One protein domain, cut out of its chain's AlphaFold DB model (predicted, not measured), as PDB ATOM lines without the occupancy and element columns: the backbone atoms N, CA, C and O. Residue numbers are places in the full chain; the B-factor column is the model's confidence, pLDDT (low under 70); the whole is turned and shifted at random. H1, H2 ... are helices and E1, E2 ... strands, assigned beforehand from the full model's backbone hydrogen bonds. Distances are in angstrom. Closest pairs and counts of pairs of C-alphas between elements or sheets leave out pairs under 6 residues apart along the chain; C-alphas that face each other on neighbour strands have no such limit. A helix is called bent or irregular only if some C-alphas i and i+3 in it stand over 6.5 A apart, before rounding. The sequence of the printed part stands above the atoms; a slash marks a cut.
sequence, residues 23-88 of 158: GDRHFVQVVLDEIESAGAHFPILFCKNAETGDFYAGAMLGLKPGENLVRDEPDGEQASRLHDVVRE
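Overview. This is residues 23 to 88 of the 158 residues of an uncharacterized protein of Oxalobacteraceae bacterium (UniProt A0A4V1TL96). A small, strongly twisted sheet of three strands has helix H1 over one face, and the hairpin of E2 and E3 reaches out as an arm whose tip, residues 49 to 54, sticks out free. Two short helices, H2 and H3, follow a long looping stretch, residues 61 to 75; H2 comes near the last residue of H1, and H3 sits near the edge strand E1. The printed part has 66 residues with three named helices and three named strands, in the order E1, H1, E2, E3, H2, H3; the sheet runs E1, E3, E2, antiparallel throughout, and the class is mixed, helices and strands. It is compact, with a radius of gyration of the C-alphas of 11.4 A, and spans 34 by 25 by 21 A.

Arrangement. E1, residues 27 to 30, is an edge strand and the antiparallel neighbour of E3, residues 55 to 60, at 126 degrees; N 28 and O 59 are 3.0 A apart, within hydrogen-bond range. H1, residues 32 to 41, is on the sheet at a height of 8.0 A, making two layers, a helix on one face of a sheet. It lies over E3, and only just not over E1: 5 of its 10 C-alphas fall on E3 and 2 on E1. On the local plane it runs along E3 at 28 degrees, only just short of slantwise. Its closest C-alphas to E3 are those of Ala 38 and Ala 59, 6.7 A apart. E2, residues 44 to 48, is the other edge strand and forms a hairpin with E3, antiparallel at 143 degrees; N 47 and O 56 are 2.8 A apart. E1, H1 and E2 form a split strand-helix-strand unit, two strands of one sheet that are not neighbours, with H1 between them along the chain and E3 between them in the sheet, and its crossover is right-handed. H2, residues 76 to 80, only just touches H1, with 3 pairs of C-alphas within 8 A, the closest those of His 41 and Gln 78 at 7.6 A. H3, residues 83 to 86, only grazes the sheet with residues 83 to 85; its closest C-alphas to E1 are those of Gln 29 and Asp 84, 6.2 A apart. In H2 every O i to N i+4 pair is within hydrogen-bond range, in H1 3 of 6, and H3 is too short for such a pair.

Along the chain. E1 begins at C-alpha 27 (50.633, 2.364, -13.304). H1 is 15.3 A long and irregular, with C-alphas 33 and 36 7.2 A apart. E2 measures 13.4 A and E3 15.5 A. H3 ends at C-alpha 86 (37.815, 5.872, -8.580).

Size, cuts and confidence. The C-alphas farthest apart, those of Thr 52 and Pro 74, are 35.4 A apart. The printed part has no cut. The link from E3 to H2 is long, 15 residues. The mean pLDDT of the printed part is 91.5, and no printed residue is under 70.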
ATOM      1  N   GLY A  23      47.470   6.803  -4.601       92.50
ATOM      2  CA  GLY A  23      48.342   6.140  -3.635       92.50
ATOM      3  C   GLY A  23      49.765   5.982  -4.165       92.50
ATOM      4  O   GLY A  23      50.302   6.884  -4.804       92.50
ATOM      5  N   ASP A  24      50.346   4.803  -3.963       94.75
ATOM      6  CA  ASP A  24      51.685   4.459  -4.457       94.75
ATOM      7  C   ASP A  24      51.634   3.692  -5.799       94.75
ATOM      8  O   ASP A  24      52.565   2.966  -6.173       94.75
ATOM      9  N   ARG A  25      50.519   3.803  -6.540       94.31
ATOM     10  CA  ARG A  25      50.367   3.149  -7.843       94.31
ATOM     11  C   ARG A  25      51.239   3.858  -8.874       94.31
ATOM     12  O   ARG A  25      51.041   5.020  -9.187       94.31
ATOM     13  N   HIS A  26      52.166   3.108  -9.455       96.38
ATOM     14  CA  HIS A  26      53.026   3.567 -10.549       96.38
ATOM     15  C   HIS A  26      52.386   3.439 -11.939       96.38
ATOM     16  O   HIS A  26      52.849   4.046 -12.902       96.38
ATOM     17  N   PHE A  27      51.330   2.630 -12.054       95.38
ATOM     18  CA  PHE A  27      50.633   2.364 -13.304       95.38
ATOM     19  C   PHE A  27      49.150   2.121 -13.032       95.38
ATOM     20  O   PHE A  27      48.792   1.328 -12.153       95.38
ATOM     21  N   VAL A  28      48.294   2.802 -13.788       93.94
ATOM     22  CA  VAL A  28      46.836   2.721 -13.657       93.94
ATOM     23  C   VAL A  28      46.246   2.426 -15.025       93.94
ATOM     24  O   VAL A  28      46.567   3.098 -16.002       93.94
ATOM     25  N   GLN A  29      45.409   1.395 -15.109       92.00
ATOM     26  CA  GLN A  29      44.744   1.047 -16.358       92.00
ATOM     27  C   GLN A  29      43.738   2.135 -16.740       92.00
ATOM     28  O   GLN A  29      43.019   2.630 -15.876       92.00
ATOM     29  N   VAL A  30      43.675   2.466 -18.030       87.81
ATOM     30  CA  VAL A  30      42.740   3.460 -18.565       87.81
ATOM     31  C   VAL A  30      41.814   2.849 -19.615       87.81
ATOM     32  O   VAL A  30      42.216   1.967 -20.381       87.81
ATOM     33  N   VAL A  31      40.567   3.316 -19.657       82.56
ATOM     34  CA  VAL A  31      39.597   3.015 -20.718       82.56
ATOM     35  C   VAL A  31      39.659   4.057 -21.832       82.56
ATOM     36  O   VAL A  31      40.195   5.144 -21.656       82.56
ATOM     37  N   LEU A  32      39.098   3.741 -23.000       84.00
ATOM     38  CA  LEU A  32      39.177   4.608 -24.181       84.00
ATOM     39  C   LEU A  32      38.691   6.042 -23.908       84.00
ATOM     40  O   LEU A  32      39.344   6.995 -24.328       84.00
ATOM     41  N   ASP A  33      37.597   6.174 -23.161       82.44
ATOM     42  CA  ASP A  33      36.950   7.457 -22.873       82.44
ATOM     43  C   ASP A  33      37.754   8.350 -21.906       82.44
ATOM     44  O   ASP A  33      37.462   9.538 -21.807       82.44
ATOM     45  N   GLU A  34      38.786   7.827 -21.228       85.62
ATOM     46  CA  GLU A  34      39.687   8.631 -20.384       85.62
ATOM     47  C   GLU A  34      41.073   8.844 -21.019       85.62
ATOM     48  O   GLU A  34      41.902   9.546 -20.449       85.62
ATOM     49  N   ILE A  35      41.350   8.290 -22.212       89.62
ATOM     50  CA  ILE A  35      42.679   8.412 -22.846       89.62
ATOM     51  C   ILE A  35      43.018   9.866 -23.178       89.62
ATOM     52  O   ILE A  35      44.167  10.265 -23.004       89.62
ATOM     53  N   GLU A  36      42.058  10.658 -23.664       93.38
ATOM     54  CA  GLU A  36      42.316  12.059 -24.021       93.38
ATOM     55  C   GLU A  36      42.703  12.883 -22.790       93.38
ATOM     56  O   GLU A  36      43.733  13.559 -22.797       93.38
ATOM     57  N   SER A  37      41.914  12.787 -21.715       91.56
ATOM     58  CA  SER A  37      42.188  13.509 -20.473       91.56
ATOM     59  C   SER A  37      43.450  12.983 -19.792       91.56
ATOM     60  O   SER A  37      44.322  13.775 -19.448       91.56
ATOM     61  N   ALA A  38      43.618  11.665 -19.663       94.31
ATOM     62  CA  ALA A  38      44.805  11.074 -19.053       94.31
ATOM     63  C   ALA A  38      46.080  11.390 -19.850       94.31
ATOM     64  O   ALA A  38      47.104  11.716 -19.257       94.31
ATOM     65  N   GLY A  39      46.025  11.346 -21.183       96.94
ATOM     66  CA  GLY A  39      47.169  11.604 -22.059       96.94
ATOM     67  C   GLY A  39      47.669  13.050 -22.038       96.94
ATOM     68  O   GLY A  39      48.812  13.298 -22.419       96.94
ATOM     69  N   ALA A  40      46.850  13.996 -21.569       96.75
ATOM     70  CA  ALA A  40      47.272  15.377 -21.343       96.75
ATOM     71  C   ALA A  40      48.192  15.533 -20.116       96.75
ATOM     72  O   ALA A  40      48.958  16.494 -20.058       96.75
ATOM     73  N   HIS A  41      48.135  14.590 -19.168       97.06
ATOM     74  CA  HIS A  41      48.864  14.637 -17.894       97.06
ATOM     75  C   HIS A  41      49.917  13.527 -17.764       97.06
ATOM     76  O   HIS A  41      50.962  13.722 -17.148       97.06
ATOM     77  N   PHE A  42      49.677  12.360 -18.363       97.75
ATOM     78  CA  PHE A  42      50.474  11.154 -18.145       97.75
ATOM     79  C   PHE A  42      50.868  10.490 -19.467       97.75
ATOM     80  O   PHE A  42      50.057  10.414 -20.393       97.75
ATOM     81  N   PRO A  43      52.077   9.908 -19.568       97.75
ATOM     82  CA  PRO A  43      52.396   9.007 -20.665       97.75
ATOM     83  C   PRO A  43      51.436   7.812 -20.682       97.75
ATOM     84  O   PRO A  43      51.282   7.117 -19.674       97.75
ATOM     85  N   ILE A  44      50.834   7.548 -21.842       97.56
ATOM     86  CA  ILE A  44      49.965   6.387 -22.059       97.56
ATOM     87  C   ILE A  44      50.774   5.267 -22.707       97.56
ATOM     88  O   ILE A  44      51.337   5.438 -23.791       97.56
ATOM     89  N   LEU A  45      50.818   4.109 -22.051       95.75
ATOM     90  CA  LEU A  45      51.475   2.910 -22.562       95.75
ATOM     91  C   LEU A  45      50.441   1.848 -22.921       95.75
ATOM     92  O   LEU A  45      49.475   1.633 -22.193       95.75
ATOM     93  N   PHE A  46      50.688   1.148 -24.026       93.75
ATOM     94  CA  PHE A  46      49.926  -0.033 -24.415       93.75
ATOM     95  C   PHE A  46      50.704  -1.280 -24.012       93.75
ATOM     96  O   PHE A  46      51.800  -1.544 -24.511       93.75
ATOM     97  N   CYS A  47      50.128  -2.045 -23.097       87.81
ATOM     98  CA  CYS A  47      50.707  -3.255 -22.545       87.81
ATOM     99  C   CYS A  47      49.949  -4.472 -23.064       87.81
ATOM    100  O   CYS A  47      48.749  -4.409 -23.328       87.81
ATOM    101  N   LYS A  48      50.653  -5.594 -23.197       88.00
ATOM    102  CA  LYS A  48      50.047  -6.886 -23.514       88.00
ATOM    103  C   LYS A  48      49.984  -7.721 -22.241       88.00
ATOM    104  O   LYS A  48      51.014  -7.924 -21.601       88.00
ATOM    105  N   ASN A  49      48.806  -8.216 -21.885       85.38
ATOM    106  CA  ASN A  49      48.649  -9.185 -20.812       85.38
ATOM    107  C   ASN A  49      49.365 -10.487 -21.214       85.38
ATOM    108  O   ASN A  49      49.110 -11.038 -22.286       85.38
ATOM    109  N   ALA A  50      50.293 -10.958 -20.379       85.50
ATOM    110  CA  ALA A  50      51.109 -12.131 -20.691       85.50
ATOM    111  C   ALA A  50      50.311 -13.447 -20.666       85.50
ATOM    112  O   ALA A  50      50.683 -14.389 -21.362       85.50
ATOM    113  N   GLU A  51      49.229 -13.502 -19.889       84.94
ATOM    114  CA  GLU A  51      48.387 -14.688 -19.727       84.94
ATOM    115  C   GLU A  51      47.314 -14.767 -20.815       84.94
ATOM    116  O   GLU A  51      47.166 -15.807 -21.455       84.94
ATOM    117  N   THR A  52      46.583 -13.673 -21.057       86.88
ATOM    118  CA  THR A  52      45.459 -13.668 -22.014       86.88
ATOM    119  C   THR A  52      45.877 -13.277 -23.430       86.88
ATOM    120  O   THR A  52      45.242 -13.664 -24.407       86.88
ATOM    121  N   GLY A  53      46.969 -12.522 -23.560       87.31
ATOM    122  CA  GLY A  53      47.420 -11.946 -24.821       87.31
ATOM    123  C   GLY A  53      46.693 -10.665 -25.237       87.31
ATOM    124  O   GLY A  53      47.053 -10.098 -26.271       87.31
ATOM    125  N   ASP A  54      45.727 -10.194 -24.448       83.69
ATOM    126  CA  ASP A  54      44.977  -8.970 -24.729       83.69
ATOM    127  C   ASP A  54      45.830  -7.723 -24.513       83.69
ATOM    128  O   ASP A  54      46.745  -7.701 -23.686       83.69
ATOM    129  N   PHE A  55      45.507  -6.657 -25.240       85.50
ATOM    130  CA  PHE A  55      46.117  -5.352 -25.028       85.50
ATOM    131  C   PHE A  55      45.259  -4.493 -24.105       85.50
ATOM    132  O   PHE A  55      44.037  -4.458 -24.231       85.50
ATOM    133  N   TYR A  56      45.918  -3.758 -23.218       85.81
ATOM    134  CA  TYR A  56      45.307  -2.733 -22.383       85.81
ATOM    135  C   TYR A  56      46.167  -1.471 -22.397       85.81
ATOM    136  O   TYR A  56      47.383  -1.532 -22.595       85.81
ATOM    137  N   ALA A  57      45.526  -0.322 -22.217       90.44
ATOM    138  CA  ALA A  57      46.209   0.949 -22.049       90.44
ATOM    139  C   ALA A  57      46.348   1.265 -20.559       90.44
ATOM    140  O   ALA A  57      45.494   0.889 -19.753       90.44
ATOM    141  N   GLY A  58      47.397   1.987 -20.186       94.06
ATOM    142  CA  GLY A  58      47.491   2.562 -18.853       94.06
ATOM    143  C   GLY A  58      48.331   3.824 -18.805       94.06
ATOM    144  O   GLY A  58      49.245   4.020 -19.608       94.06
ATOM    145  N   ALA A  59      47.973   4.676 -17.854       97.12
ATOM    146  CA  ALA A  59      48.699   5.877 -17.495       97.12
ATOM    147  C   ALA A  59      49.878   5.507 -16.590       97.12
ATOM    148  O   ALA A  59      49.721   4.809 -15.581       97.12
ATOM    149  N   MET A  60      51.067   5.978 -16.958       97.62
ATOM    150  CA  MET A  60      52.280   5.802 -16.167       97.62
ATOM    151  C   MET A  60      52.412   6.946 -15.159       97.62
ATOM    152  O   MET A  60      52.680   8.083 -15.537       97.62
ATOM    153  N   LEU A  61      52.236   6.623 -13.878       97.94
ATOM    154  CA  LEU A  61      52.327   7.560 -12.754       97.94
ATOM    155  C   LEU A  61      53.707   7.532 -12.079       97.94
ATOM    156  O   LEU A  61      54.089   8.466 -11.382       97.94
ATOM    157  N   GLY A  62      54.470   6.460 -12.284       96.88
ATOM    158  CA  GLY A  62      55.826   6.296 -11.777       96.88
ATOM    159  C   GLY A  62      56.590   5.237 -12.562       96.88
ATOM    160  O   GLY A  62      56.036   4.559 -13.427       96.88
ATOM    161  N   LEU A  63      57.887   5.104 -12.286       94.75
ATOM    162  CA  LEU A  63      58.770   4.226 -13.062       94.75
ATOM    163  C   LEU A  63      58.909   2.830 -12.452       94.75
ATOM    164  O   LEU A  63      59.334   1.900 -13.140       94.75
ATOM    165  N   LYS A  64      58.591   2.677 -11.161       95.12
ATOM    166  CA  LYS A  64      58.783   1.434 -10.409       95.12
ATOM    167  C   LYS A  64      57.557   1.092  -9.566       95.12
ATOM    168  O   LYS A  64      56.893   1.994  -9.072       95.12
ATOM    169  N   PRO A  65      57.281  -0.198  -9.318       93.12
ATOM    170  CA  PRO A  65      56.244  -0.597  -8.373       93.12
ATOM    171  C   PRO A  65      56.412   0.057  -6.996       93.12
ATOM    172  O   PRO A  65      57.512   0.059  -6.447       93.12
ATOM    173  N   GLY A  66      55.313   0.582  -6.443       94.62
ATOM    174  CA  GLY A  66      55.303   1.287  -5.156       94.62
ATOM    175  C   GLY A  66      55.817   2.729  -5.216       94.62
ATOM    176  O   GLY A  66      56.045   3.330  -4.172       94.62
ATOM    177  N   GLU A  67      56.033   3.278  -6.412       95.12
ATOM    178  CA  GLU A  67      56.452   4.662  -6.622       95.12
ATOM    179  C   GLU A  67      55.409   5.394  -7.470       95.12
ATOM    180  O   GLU A  67      55.166   5.034  -8.619       95.12
ATOM    181  N   ASN A  68      54.826   6.456  -6.920       96.88
ATOM    182  CA  ASN A  68      53.965   7.375  -7.652       96.88
ATOM    183  C   ASN A  68      54.632   8.754  -7.675       96.88
ATOM    184  O   ASN A  68      54.709   9.429  -6.651       96.88
ATOM    185  N   LEU A  69      55.141   9.151  -8.843       96.88
ATOM    186  CA  LEU A  69      55.879  10.402  -9.031       96.88
ATOM    187  C   LEU A  69      54.963  11.620  -9.150       96.88
ATOM    188  O   LEU A  69      55.454  12.739  -9.062       96.88
ATOM    189  N   VAL A  70      53.657  11.418  -9.351       96.50
ATOM    190  CA  VAL A  70      52.692  12.516  -9.506       96.50
ATOM    191  C   VAL A  70      51.887  12.787  -8.237       96.50
ATOM    192  O   VAL A  70      51.188  13.790  -8.176       96.50
ATOM    193  N   ARG A  71      51.978  11.923  -7.216       93.06
ATOM    194  CA  ARG A  71      51.149  11.979  -5.997       93.06
ATOM    195  C   ARG A  71      51.158  13.347  -5.314       93.06
ATOM    196  O   ARG A  71      50.100  13.848  -4.949       93.06
ATOM    197  N   ASP A  72      52.349  13.912  -5.146       93.19
ATOM    198  CA  ASP A  72      52.573  15.179  -4.440       93.19
ATOM    199  C   ASP A  72      52.769  16.362  -5.421       93.19
ATOM    200  O   ASP A  72      53.143  17.462  -5.016       93.19
ATOM    201  N   GLU A  73      52.498  16.137  -6.709       94.75
ATOM    202  CA  GLU A  73      52.625  17.102  -7.807       94.75
ATOM    203  C   GLU A  73      51.241  17.607  -8.269       94.75
ATOM    204  O   GLU A  73      50.215  17.014  -7.919       94.75
ATOM    205  N   PRO A  74      51.161  18.677  -9.092       92.94
ATOM    206  CA  PRO A  74      49.883  19.224  -9.565       92.94
ATOM    207  C   PRO A  74      48.961  18.209 -10.257       92.94
ATOM    208  O   PRO A  74      47.739  18.325 -10.169       92.94
ATOM    209  N   ASP A  75      49.531  17.197 -10.915       94.88
ATOM    210  CA  ASP A  75      48.768  16.163 -11.617       94.88
ATOM    211  C   ASP A  75      48.267  15.031 -10.695       94.88
ATOM    212  O   ASP A  75      47.489  14.181 -11.133       94.88
ATOM    213  N   GLY A  76      48.638  15.019  -9.409       93.88
ATOM    214  CA  GLY A  76      48.216  13.990  -8.449       93.88
ATOM    215  C   GLY A  76      46.700  13.923  -8.247       93.88
ATOM    216  O   GLY A  76      46.127  12.839  -8.083       93.88
ATOM    217  N   GLU A  77      46.021  15.069  -8.341       92.06
ATOM    218  CA  GLU A  77      44.558  15.117  -8.335       92.06
ATOM    219  C   GLU A  77      43.973  14.439  -9.583       92.06
ATOM    220  O   GLU A  77      43.032  13.656  -9.470       92.06
ATOM    221  N   GLN A  78      44.558  14.665 -10.766       93.81
ATOM    222  CA  GLN A  78      44.095  14.033 -12.007       93.81
ATOM    223  C   GLN A  78      44.315  12.521 -11.977       93.81
ATOM    224  O   GLN A  78      43.439  11.762 -12.383       93.81
ATOM    225  N   ALA A  79      45.436  12.068 -11.409       94.81
ATOM    226  CA  ALA A  79      45.708  10.646 -11.226       94.81
ATOM    227  C   ALA A  79      44.662   9.979 -10.319       94.81
ATOM    228  O   ALA A  79      44.277   8.833 -10.541       94.81
ATOM    229  N   SER A  80      44.167  10.710  -9.320       92.50
ATOM    230  CA  SER A  80      43.155  10.219  -8.377       92.50
ATOM    231  C   SER A  80      41.733  10.205  -8.961       92.50
ATOM    232  O   SER A  80      40.836   9.607  -8.370       92.50
ATOM    233  N   ARG A  81      41.528  10.821 -10.135       89.25
ATOM    234  CA  ARG A  81      40.265  10.814 -10.894       89.25
ATOM    235  C   ARG A  81      40.198   9.734 -11.976       89.25
ATOM    236  O   ARG A  81      39.128   9.545 -12.546       89.25
ATOM    237  N   LEU A  82      41.299   9.029 -12.253       86.88
ATOM    238  CA  LEU A  82      41.301   7.912 -13.205       86.88
ATOM    239  C   LEU A  82      40.284   6.850 -12.775       86.88
ATOM    240  O   LEU A  82      40.201   6.513 -11.589       86.88
ATOM    241  N   HIS A  83      39.532   6.294 -13.723       85.69
ATOM    242  CA  HIS A  83      38.379   5.445 -13.403       85.69
ATOM    243  C   HIS A  83      38.773   4.209 -12.588       85.69
ATOM    244  O   HIS A  83      38.064   3.810 -11.664       85.69
ATOM    245  N   ASP A  84      39.937   3.622 -12.876       84.62
ATOM    246  CA  ASP A  84      40.430   2.458 -12.142       84.62
ATOM    247  C   ASP A  84      40.828   2.769 -10.688       84.62
ATOM    248  O   ASP A  84      40.772   1.887  -9.835       84.62
ATOM    249  N   VAL A  85      41.174   4.023 -10.380       87.81
ATOM    250  CA  VAL A  85      41.378   4.499  -9.000       87.81
ATOM    251  C   VAL A  85      40.031   4.799  -8.345       87.81
ATOM    252  O   VAL A  85      39.756   4.370  -7.226       87.81
ATOM    253  N   VAL A  86      39.144   5.485  -9.068       85.75
ATOM    254  CA  VAL A  86      37.815   5.872  -8.580       85.75
ATOM    255  C   VAL A  86      36.937   4.667  -8.265       85.75
ATOM    256  O   VAL A  86      36.084   4.781  -7.390       85.75
ATOM    257  N   ARG A  87      37.142   3.504  -8.882       82.31
ATOM    258  CA  ARG A  87      36.363   2.283  -8.602       82.31
ATOM    259  C   ARG A  87      36.976   1.352  -7.554       82.31
ATOM    260  O   ARG A  87      36.359   0.352  -7.207       82.31
ATOM    261  N   GLU A  88      38.173   1.645  -7.049       82.06
ATOM    262  CA  GLU A  88      38.898   0.738  -6.154       82.06
ATOM    263  C   GLU A  88      38.067   0.347  -4.916       82.06
ATOM    264  O   GLU A  88      37.427   1.188  -4.287       82.06
TER     265      GLU A  88